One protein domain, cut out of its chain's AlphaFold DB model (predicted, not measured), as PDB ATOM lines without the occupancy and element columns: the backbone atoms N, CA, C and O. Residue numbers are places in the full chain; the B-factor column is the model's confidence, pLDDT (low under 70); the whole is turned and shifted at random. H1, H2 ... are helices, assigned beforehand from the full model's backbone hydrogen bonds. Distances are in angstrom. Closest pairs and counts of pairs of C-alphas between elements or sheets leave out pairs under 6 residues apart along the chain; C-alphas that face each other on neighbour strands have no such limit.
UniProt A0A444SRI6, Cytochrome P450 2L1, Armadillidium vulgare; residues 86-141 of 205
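AT A GLANCE: This is residues 86 to 141 of the 205 residues of the protein "Cytochrome P450 2L1" of Armadillidium vulgare (UniProt A0A444SRI6). Three helices follow one another with two turns of the chain between them: the short H1 packs across H2 near Asp 105, and after the loop of residues 114 to 123 the long H3 folds back the opposite way to H2 as a helical hairpin, with residues 132 to 141 of H3 sticking out as a free arm. The printed part has 56 residues with three named helices, H1, H2 and H3 in that order, and no named strand; the class is all helix. It is only just compact, close to loose, with a radius of gyration of the C-alphas of 12.2 A, and spans 37 by 27 by 19 A.

HOW THE PARTS SIT: H1, residues 86 to 94, touches H2, residues 103 to 113, and the closest C-alphas are those of His 91 and Asp 105, 6.4 A apart. Their lines stand at a steep tilt of 62 degrees, and they run the same way. H2 and H3, residues 124 to 141, form a helical hairpin, opposite ways at a shallow tilt of 27 degrees. They only just touch, with 3 pairs of C-alphas within 8 A, and H3 does so with residues 127 to 131 alone; the closest C-alphas are those of Tyr 107 and Leu 127, 7.1 A apart. H1 and H3 are only just apart, at 8.2 A. Every O i to N i+4 pair is within hydrogen-bond range in H1 and H2, and 13 of 14 are in H3.

IN THESE COORDINATES: H1 begins at C-alpha 86 (19.454, -6.615, 43.123) and is 12.3 A long from first to last C-alpha. H2 begins at C-alpha 103 (16.100, -22.171, 45.871) and measures 15.4 A. H3 measures 26.0 A and ends at C-alpha 141 (7.965, -19.826, 64.163).

THE WHOLE: The two C-alphas farthest apart, those of Asp 116 and Thr 141, are 37.8 A apart. Without residues 132 to 141 the body spans 27 by 23 by 15 A. The links H1 to H2 and H2 to H3 are short, with 8 and 10 residues. The printed part has no cut; its mean pLDDT is 87.1, and no printed residue is under 70.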
ATOM      1  N   LYS A  86      18.036  -6.447  43.488       72.12
ATOM      2  CA  LYS A  86      19.454  -6.615  43.123       72.12
ATOM      3  C   LYS A  86      19.957  -8.052  43.355       72.12
ATOM      4  O   LYS A  86      20.884  -8.485  42.681       72.12
ATOM      5  N   TYR A  87      19.330  -8.799  44.266       74.44
ATOM      6  CA  TYR A  87      19.651 -10.202  44.531       74.44
ATOM      7  C   TYR A  87      19.231 -11.131  43.399       74.44
ATOM      8  O   TYR A  87      19.989 -12.021  43.022       74.44
ATOM      9  N   ILE A  88      18.032 -10.928  42.855       80.81
ATOM     10  CA  ILE A  88      17.531 -11.734  41.740       80.81
ATOM     11  C   ILE A  88      18.326 -11.411  40.481       80.81
ATOM     12  O   ILE A  88      18.665 -12.325  39.740       80.81
ATOM     13  N   GLU A  89      18.690 -10.141  40.285       84.69
ATOM     14  CA  GLU A  89      19.592  -9.727  39.204       84.69
ATOM     15  C   GLU A  89      20.942 -10.459  39.309       84.69
ATOM     16  O   GLU A  89      21.387 -11.063  38.338       84.69
ATOM     17  N   GLU A  90      21.553 -10.514  40.500       84.50
ATOM     18  CA  GLU A  90      22.796 -11.267  40.716       84.50
ATOM     19  C   GLU A  90      22.624 -12.771  40.445       84.50
ATOM     20  O   GLU A  90      23.488 -13.377  39.806       84.50
ATOM     21  N   HIS A  91      21.511 -13.378  40.877       87.88
ATOM     22  CA  HIS A  91      21.237 -14.792  40.597       87.88
ATOM     23  C   HIS A  91      21.087 -15.043  39.099       87.88
ATOM     24  O   HIS A  91      21.707 -15.967  38.591       87.88
ATOM     25  N   GLN A  92      20.370 -14.177  38.380       88.88
ATOM     26  CA  GLN A  92      20.230 -14.243  36.924       88.88
ATOM     27  C   GLN A  92      21.570 -14.079  36.192       88.88
ATOM     28  O   GLN A  92      21.827 -14.797  35.230       88.88
ATOM     29  N   GLU A  93      22.436 -13.164  36.639       89.69
ATOM     30  CA  GLU A  93      23.746 -12.912  36.017       89.69
ATOM     31  C   GLU A  93      24.742 -14.061  36.224       89.69
ATOM     32  O   GLU A  93      25.595 -14.308  35.370       89.69
ATOM     33  N   THR A  94      24.651 -14.756  37.359       89.31
ATOM     34  CA  THR A  94      25.617 -15.785  37.779       89.31
ATOM     35  C   THR A  94      25.071 -17.212  37.704       89.31
ATOM     36  O   THR A  94      25.745 -18.141  38.152       89.31
ATOM     37  N   LEU A  95      23.871 -17.392  37.142       91.12
ATOM     38  CA  LEU A  95      23.173 -18.673  37.082       91.12
ATOM     39  C   LEU A  95      23.970 -19.710  36.278       91.12
ATOM     40  O   LEU A  95      24.224 -19.527  35.087       91.12
ATOM     41  N   ASP A  96      24.284 -20.840  36.911       91.44
ATOM     42  CA  ASP A  96      24.739 -22.055  36.232       91.44
ATOM     43  C   ASP A  96      23.633 -23.118  36.316       91.44
ATOM     44  O   ASP A  96      23.447 -23.725  37.375       91.44
ATOM     45  N   PRO A  97      22.913 -23.399  35.212       91.56
ATOM     46  CA  PRO A  97      21.836 -24.387  35.204       91.56
ATOM     47  C   PRO A  97      22.256 -25.806  35.614       91.56
ATOM     48  O   PRO A  97      21.399 -26.615  35.964       91.56
ATOM     49  N   ASN A  98      23.550 -26.140  35.552       92.38
ATOM     50  CA  ASN A  98      24.054 -27.460  35.946       92.38
ATOM     51  C   ASN A  98      24.464 -27.528  37.421       92.38
ATOM     52  O   ASN A  98      24.751 -28.616  37.922       92.38
ATOM     53  N   ASN A  99      24.526 -26.384  38.100       91.62
ATOM     54  CA  ASN A  99      24.977 -26.276  39.478       91.62
ATOM     55  C   ASN A  99      24.205 -25.165  40.220       91.62
ATOM     56  O   ASN A  99      24.801 -24.137  40.561       91.62
ATOM     57  N   PRO A 100      22.893 -25.356  40.468       90.75
ATOM     58  CA  PRO A 100      22.092 -24.399  41.225       90.75
ATOM     59  C   PRO A 100      22.621 -24.271  42.656       90.75
ATOM     60  O   PRO A 100      22.940 -25.268  43.311       90.75
ATOM     61  N   ARG A 101      22.739 -23.035  43.149       87.81
ATOM     62  CA  ARG A 101      23.292 -22.749  44.483       87.81
ATOM     63  C   ARG A 101      22.245 -22.848  45.583       87.81
ATOM     64  O   ARG A 101      22.572 -23.252  46.699       87.81
ATOM     65  N   ASP A 102      21.017 -22.446  45.282       87.88
ATOM     66  CA  ASP A 102      19.911 -22.378  46.227       87.88
ATOM     67  C   ASP A 102      18.545 -22.360  45.520       87.88
ATOM     68  O   ASP A 102      18.443 -22.467  44.297       87.88
ATOM     69  N   PHE A 103      17.487 -22.213  46.323       88.81
ATOM     70  CA  PHE A 103      16.100 -22.171  45.871       88.81
ATOM     71  C   PHE A 103      15.836 -21.129  44.770       88.81
ATOM     72  O   PHE A 103      14.988 -21.367  43.914       88.81
ATOM     73  N   MET A 104      16.528 -19.983  44.774       88.69
ATOM     74  CA  MET A 104      16.305 -18.944  43.766       88.69
ATOM     75  C   MET A 104      16.840 -19.386  42.404       88.69
ATOM     76  O   MET A 104      16.142 -19.218  41.407       88.69
ATOM     77  N   ASP A 105      18.025 -20.002  42.359       91.69
ATOM     78  CA  ASP A 105      18.562 -20.588  41.124       91.69
ATOM     79  C   ASP A 105      17.646 -21.706  40.600       91.69
ATOM     80  O   ASP A 105      17.314 -21.718  39.415       91.69
ATOM     81  N   ASP A 106      17.187 -22.607  41.479       93.31
ATOM     82  CA  ASP A 106      16.262 -23.688  41.109       93.31
ATOM     83  C   ASP A 106      14.955 -23.139  40.514       93.31
ATOM     84  O   ASP A 106      14.484 -23.625  39.483       93.31
ATOM     85  N   TYR A 107      14.387 -22.091  41.122       93.19
ATOM     86  CA  TYR A 107      13.181 -21.437  40.619       93.19
ATOM     87  C   TYR A 107      13.414 -20.781  39.254       93.19
ATOM     88  O   TYR A 107      12.586 -20.928  38.359       93.19
ATOM     89  N   LEU A 108      14.530 -20.066  39.073       93.25
ATOM     90  CA  LEU A 108      14.862 -19.409  37.805       93.25
ATOM     91  C   LEU A 108      15.067 -20.427  36.673       93.25
ATOM     92  O   LEU A 108      14.597 -20.204  35.558       93.25
ATOM     93  N   ILE A 109      15.726 -21.552  36.961       94.56
ATOM     94  CA  ILE A 109      15.903 -22.657  36.008       94.56
ATOM     95  C   ILE A 109      14.546 -23.241  35.612       94.56
ATOM     96  O   ILE A 109      14.313 -23.522  34.437       94.56
ATOM     97  N   GLU A 110      13.656 -23.447  36.579       94.38
ATOM     98  CA  GLU A 110      12.333 -24.002  36.321       94.38
ATOM     99  C   GLU A 110      11.442 -23.029  35.537       94.38
ATOM    100  O   GLU A 110      10.809 -23.427  34.560       94.38
ATOM    101  N   MET A 111      11.490 -21.739  35.875       93.69
ATOM    102  CA  MET A 111      10.807 -20.672  35.142       93.69
ATOM    103  C   MET A 111      11.253 -20.623  33.670       93.69
ATOM    104  O   MET A 111      10.420 -20.508  32.775       93.69
ATOM    105  N   GLU A 112      12.552 -20.775  33.389       92.69
ATOM    106  CA  GLU A 112      13.069 -20.806  32.012       92.69
ATOM    107  C   GLU A 112      12.611 -22.055  31.239       92.69
ATOM    108  O   GLU A 112      12.345 -21.972  30.039       92.69
ATOM    109  N   LYS A 113      12.478 -23.214  31.898       93.06
ATOM    110  CA  LYS A 113      11.947 -24.435  31.259       93.06
ATOM    111  C   LYS A 113      10.472 -24.309  30.893       93.06
ATOM    112  O   LYS A 113      10.052 -24.893  29.898       93.06
ATOM    113  N   GLN A 114       9.700 -23.579  31.694       92.69
ATOM    114  CA  GLN A 114       8.256 -23.418  31.522       92.69
ATOM    115  C   GLN A 114       7.869 -22.189  30.690       92.69
ATOM    116  O   GLN A 114       6.688 -21.942  30.485       92.69
ATOM    117  N   LYS A 115       8.831 -21.430  30.152       90.19
ATOM    118  CA  LYS A 115       8.557 -20.186  29.406       90.19
ATOM    119  C   LYS A 115       7.629 -20.346  28.193       90.19
ATOM    120  O   LYS A 115       6.982 -19.384  27.790       90.19
ATOM    121  N   ASP A 116       7.626 -21.534  27.587       92.44
ATOM    122  CA  ASP A 116       6.823 -21.863  26.405       92.44
ATOM    123  C   ASP A 116       5.498 -22.558  26.783       92.44
ATOM    124  O   ASP A 116       4.694 -22.873  25.903       92.44
ATOM    125  N   ASP A 117       5.270 -22.811  28.077       92.50
ATOM    126  CA  ASP A 117       4.033 -23.384  28.596       92.50
ATOM    127  C   ASP A 117       2.989 -22.269  28.796       92.50
ATOM    128  O   ASP A 117       3.180 -21.391  29.642       92.50
ATOM    129  N   PRO A 118       1.878 -22.267  28.033       87.19
ATOM    130  CA  PRO A 118       0.840 -21.249  28.157       87.19
ATOM    131  C   PRO A 118       0.095 -21.282  29.501       87.19
ATOM    132  O   PRO A 118      -0.580 -20.302  29.814       87.19
ATOM    133  N   ASP A 119       0.206 -22.372  30.267       92.25
ATOM    134  CA  ASP A 119      -0.419 -22.521  31.584       92.25
ATOM    135  C   ASP A 119       0.534 -22.142  32.739       92.25
ATOM    136  O   ASP A 119       0.122 -22.149  33.901       92.25
ATOM    137  N   SER A 120       1.800 -21.798  32.458       89.44
ATOM    138  CA  SER A 120       2.746 -21.394  33.503       89.44
ATOM    139  C   SER A 120       2.475 -19.969  33.983       89.44
ATOM    140  O   SER A 120       2.502 -19.005  33.217       89.44
ATOM    141  N   GLU A 121       2.256 -19.831  35.289       88.94
ATOM    142  CA  GLU A 121       2.081 -18.541  35.966       88.94
ATOM    143  C   GLU A 121       3.375 -18.054  36.641       88.94
ATOM    144  O   GLU A 121       3.368 -17.016  37.292       88.94
ATOM    145  N   MET A 122       4.495 -18.777  36.499       90.69
ATOM    146  CA  MET A 122       5.736 -18.451  37.206       90.69
ATOM    147  C   MET A 122       6.306 -17.103  36.757       90.69
ATOM    148  O   MET A 122       6.720 -16.930  35.610       90.69
ATOM    149  N   SER A 123       6.414 -16.163  37.693       89.00
ATOM    150  CA  SER A 123       7.071 -14.881  37.455       89.00
ATOM    151  C   SER A 123       8.148 -14.559  38.493       89.00
ATOM    152  O   SER A 123       8.259 -15.193  39.545       89.00
ATOM    153  N   ILE A 124       8.946 -13.529  38.198       86.38
ATOM    154  CA  ILE A 124       9.896 -12.952  39.159       86.38
ATOM    155  C   ILE A 124       9.172 -12.349  40.368       86.38
ATOM    156  O   ILE A 124       9.693 -12.410  41.479       86.38
ATOM    157  N   ASP A 125       7.975 -11.788  40.172       82.88
ATOM    158  CA  ASP A 125       7.187 -11.243  41.279       82.88
ATOM    159  C   ASP A 125       6.718 -12.377  42.221       82.88
ATOM    160  O   ASP A 125       6.728 -12.201  43.441       82.88
ATOM    161  N   ASP A 126       6.421 -13.567  41.687       85.81
ATOM    162  CA  ASP A 126       6.079 -14.751  42.491       85.81
ATOM    163  C   ASP A 126       7.297 -15.335  43.210       85.81
ATOM    164  O   ASP A 126       7.197 -15.681  44.386       85.81
ATOM    165  N   LEU A 127       8.472 -15.367  42.563       87.38
ATOM    166  CA  LEU A 127       9.731 -15.754  43.215       87.38
ATOM    167  C   LEU A 127       9.981 -14.907  44.467       87.38
ATOM    168  O   LEU A 127      10.301 -15.431  45.532       87.38
ATOM    169  N   ILE A 128       9.804 -13.592  44.343       81.75
ATOM    170  CA  ILE A 128       9.947 -12.641  45.449       81.75
ATOM    171  C   ILE A 128       8.960 -12.962  46.572       81.75
ATOM    172  O   ILE A 128       9.354 -12.977  47.739       81.75
ATOM    173  N   GLY A 129       7.700 -13.233  46.221       79.50
ATOM    174  CA  GLY A 129       6.673 -13.652  47.170       79.50
ATOM    175  C   GLY A 129       7.073 -14.923  47.918       79.50
ATOM    176  O   GLY A 129       7.141 -14.915  49.144       79.50
ATOM    177  N   CYS A 130       7.442 -15.982  47.194       85.12
ATOM    178  CA  CYS A 130       7.845 -17.263  47.775       85.12
ATOM    179  C   CYS A 130       9.068 -17.146  48.690       85.12
ATOM    180  O   CYS A 130       9.092 -17.723  49.777       85.12
ATOM    181  N   VAL A 131      10.090 -16.403  48.261       82.50
ATOM    182  CA  VAL A 131      11.295 -16.142  49.056       82.50
ATOM    183  C   VAL A 131      10.934 -15.403  50.341       82.50
ATOM    184  O   VAL A 131      11.420 -15.755  51.419       82.50
ATOM    185  N   GLY A 132      10.061 -14.403  50.229       78.12
ATOM    186  CA  GLY A 132       9.579 -13.663  51.374       78.12
ATOM    187  C   GLY A 132       8.820 -14.536  52.359       78.12
ATOM    188  O   GLY A 132       9.162 -14.554  53.538       78.12
ATOM    189  N   ASP A 133       7.859 -15.312  51.872       80.19
ATOM    190  CA  ASP A 133       7.047 -16.222  52.677       80.19
ATOM    191  C   ASP A 133       7.895 -17.282  53.386       80.19
ATOM    192  O   ASP A 133       7.705 -17.543  54.575       80.19
ATOM    193  N   LEU A 134       8.875 -17.877  52.695       83.75
ATOM    194  CA  LEU A 134       9.770 -18.868  53.294       83.75
ATOM    195  C   LEU A 134      10.576 -18.266  54.453       83.75
ATOM    196  O   LEU A 134      10.745 -18.901  55.499       83.75
ATOM    197  N   PHE A 135      11.069 -17.042  54.271       79.06
ATOM    198  CA  PHE A 135      11.879 -16.366  55.272       79.06
ATOM    199  C   PHE A 135      11.062 -15.945  56.491       79.06
ATOM    200  O   PHE A 135      11.474 -16.210  57.620       79.06
ATOM    201  N   THR A 136       9.896 -15.332  56.281       77.06
ATOM    202  CA  THR A 136       9.006 -14.899  57.369       77.06
ATOM    203  C   THR A 136       8.501 -16.094  58.171       77.06
ATOM    204  O   THR A 136       8.691 -16.139  59.390       77.06
ATOM    205  N   ALA A 137       7.980 -17.121  57.490       82.25
ATOM    206  CA  ALA A 137       7.471 -18.330  58.128       82.25
ATOM    207  C   ALA A 137       8.559 -19.068  58.922       82.25
ATOM    208  O   ALA A 137       8.311 -19.533  60.040       82.25
ATOM    209  N   GLY A 138       9.774 -19.168  58.371       82.38
ATOM    210  CA  GLY A 138      10.904 -19.820  59.030       82.38
ATOM    211  C   GLY A 138      11.430 -19.041  60.237       82.38
ATOM    212  O   GLY A 138      11.750 -19.645  61.267       82.38
ATOM    213  N   LEU A 139      11.500 -17.714  60.131       82.69
ATOM    214  CA  LEU A 139      12.056 -16.844  61.161       82.69
ATOM    215  C   LEU A 139      11.162 -16.771  62.402       82.69
ATOM    216  O   LEU A 139      11.645 -17.036  63.505       82.69
ATOM    217  N   GLU A 140       9.882 -16.432  62.243       77.81
ATOM    218  CA  GLU A 140       8.968 -16.210  63.371       77.81
ATOM    219  C   GLU A 140       8.752 -17.493  64.175       77.81
ATOM    220  O   GLU A 140       9.034 -17.543  65.378       77.81
ATOM    221  N   THR A 141       8.330 -18.566  63.502       82.25
ATOM    222  CA  THR A 141       7.965 -19.826  64.163       82.25
ATOM    223  C   THR A 141       9.149 -20.447  64.902       82.25
ATOM    224  O   THR A 141       9.024 -20.828  66.071       82.25
TER     225      THR A 141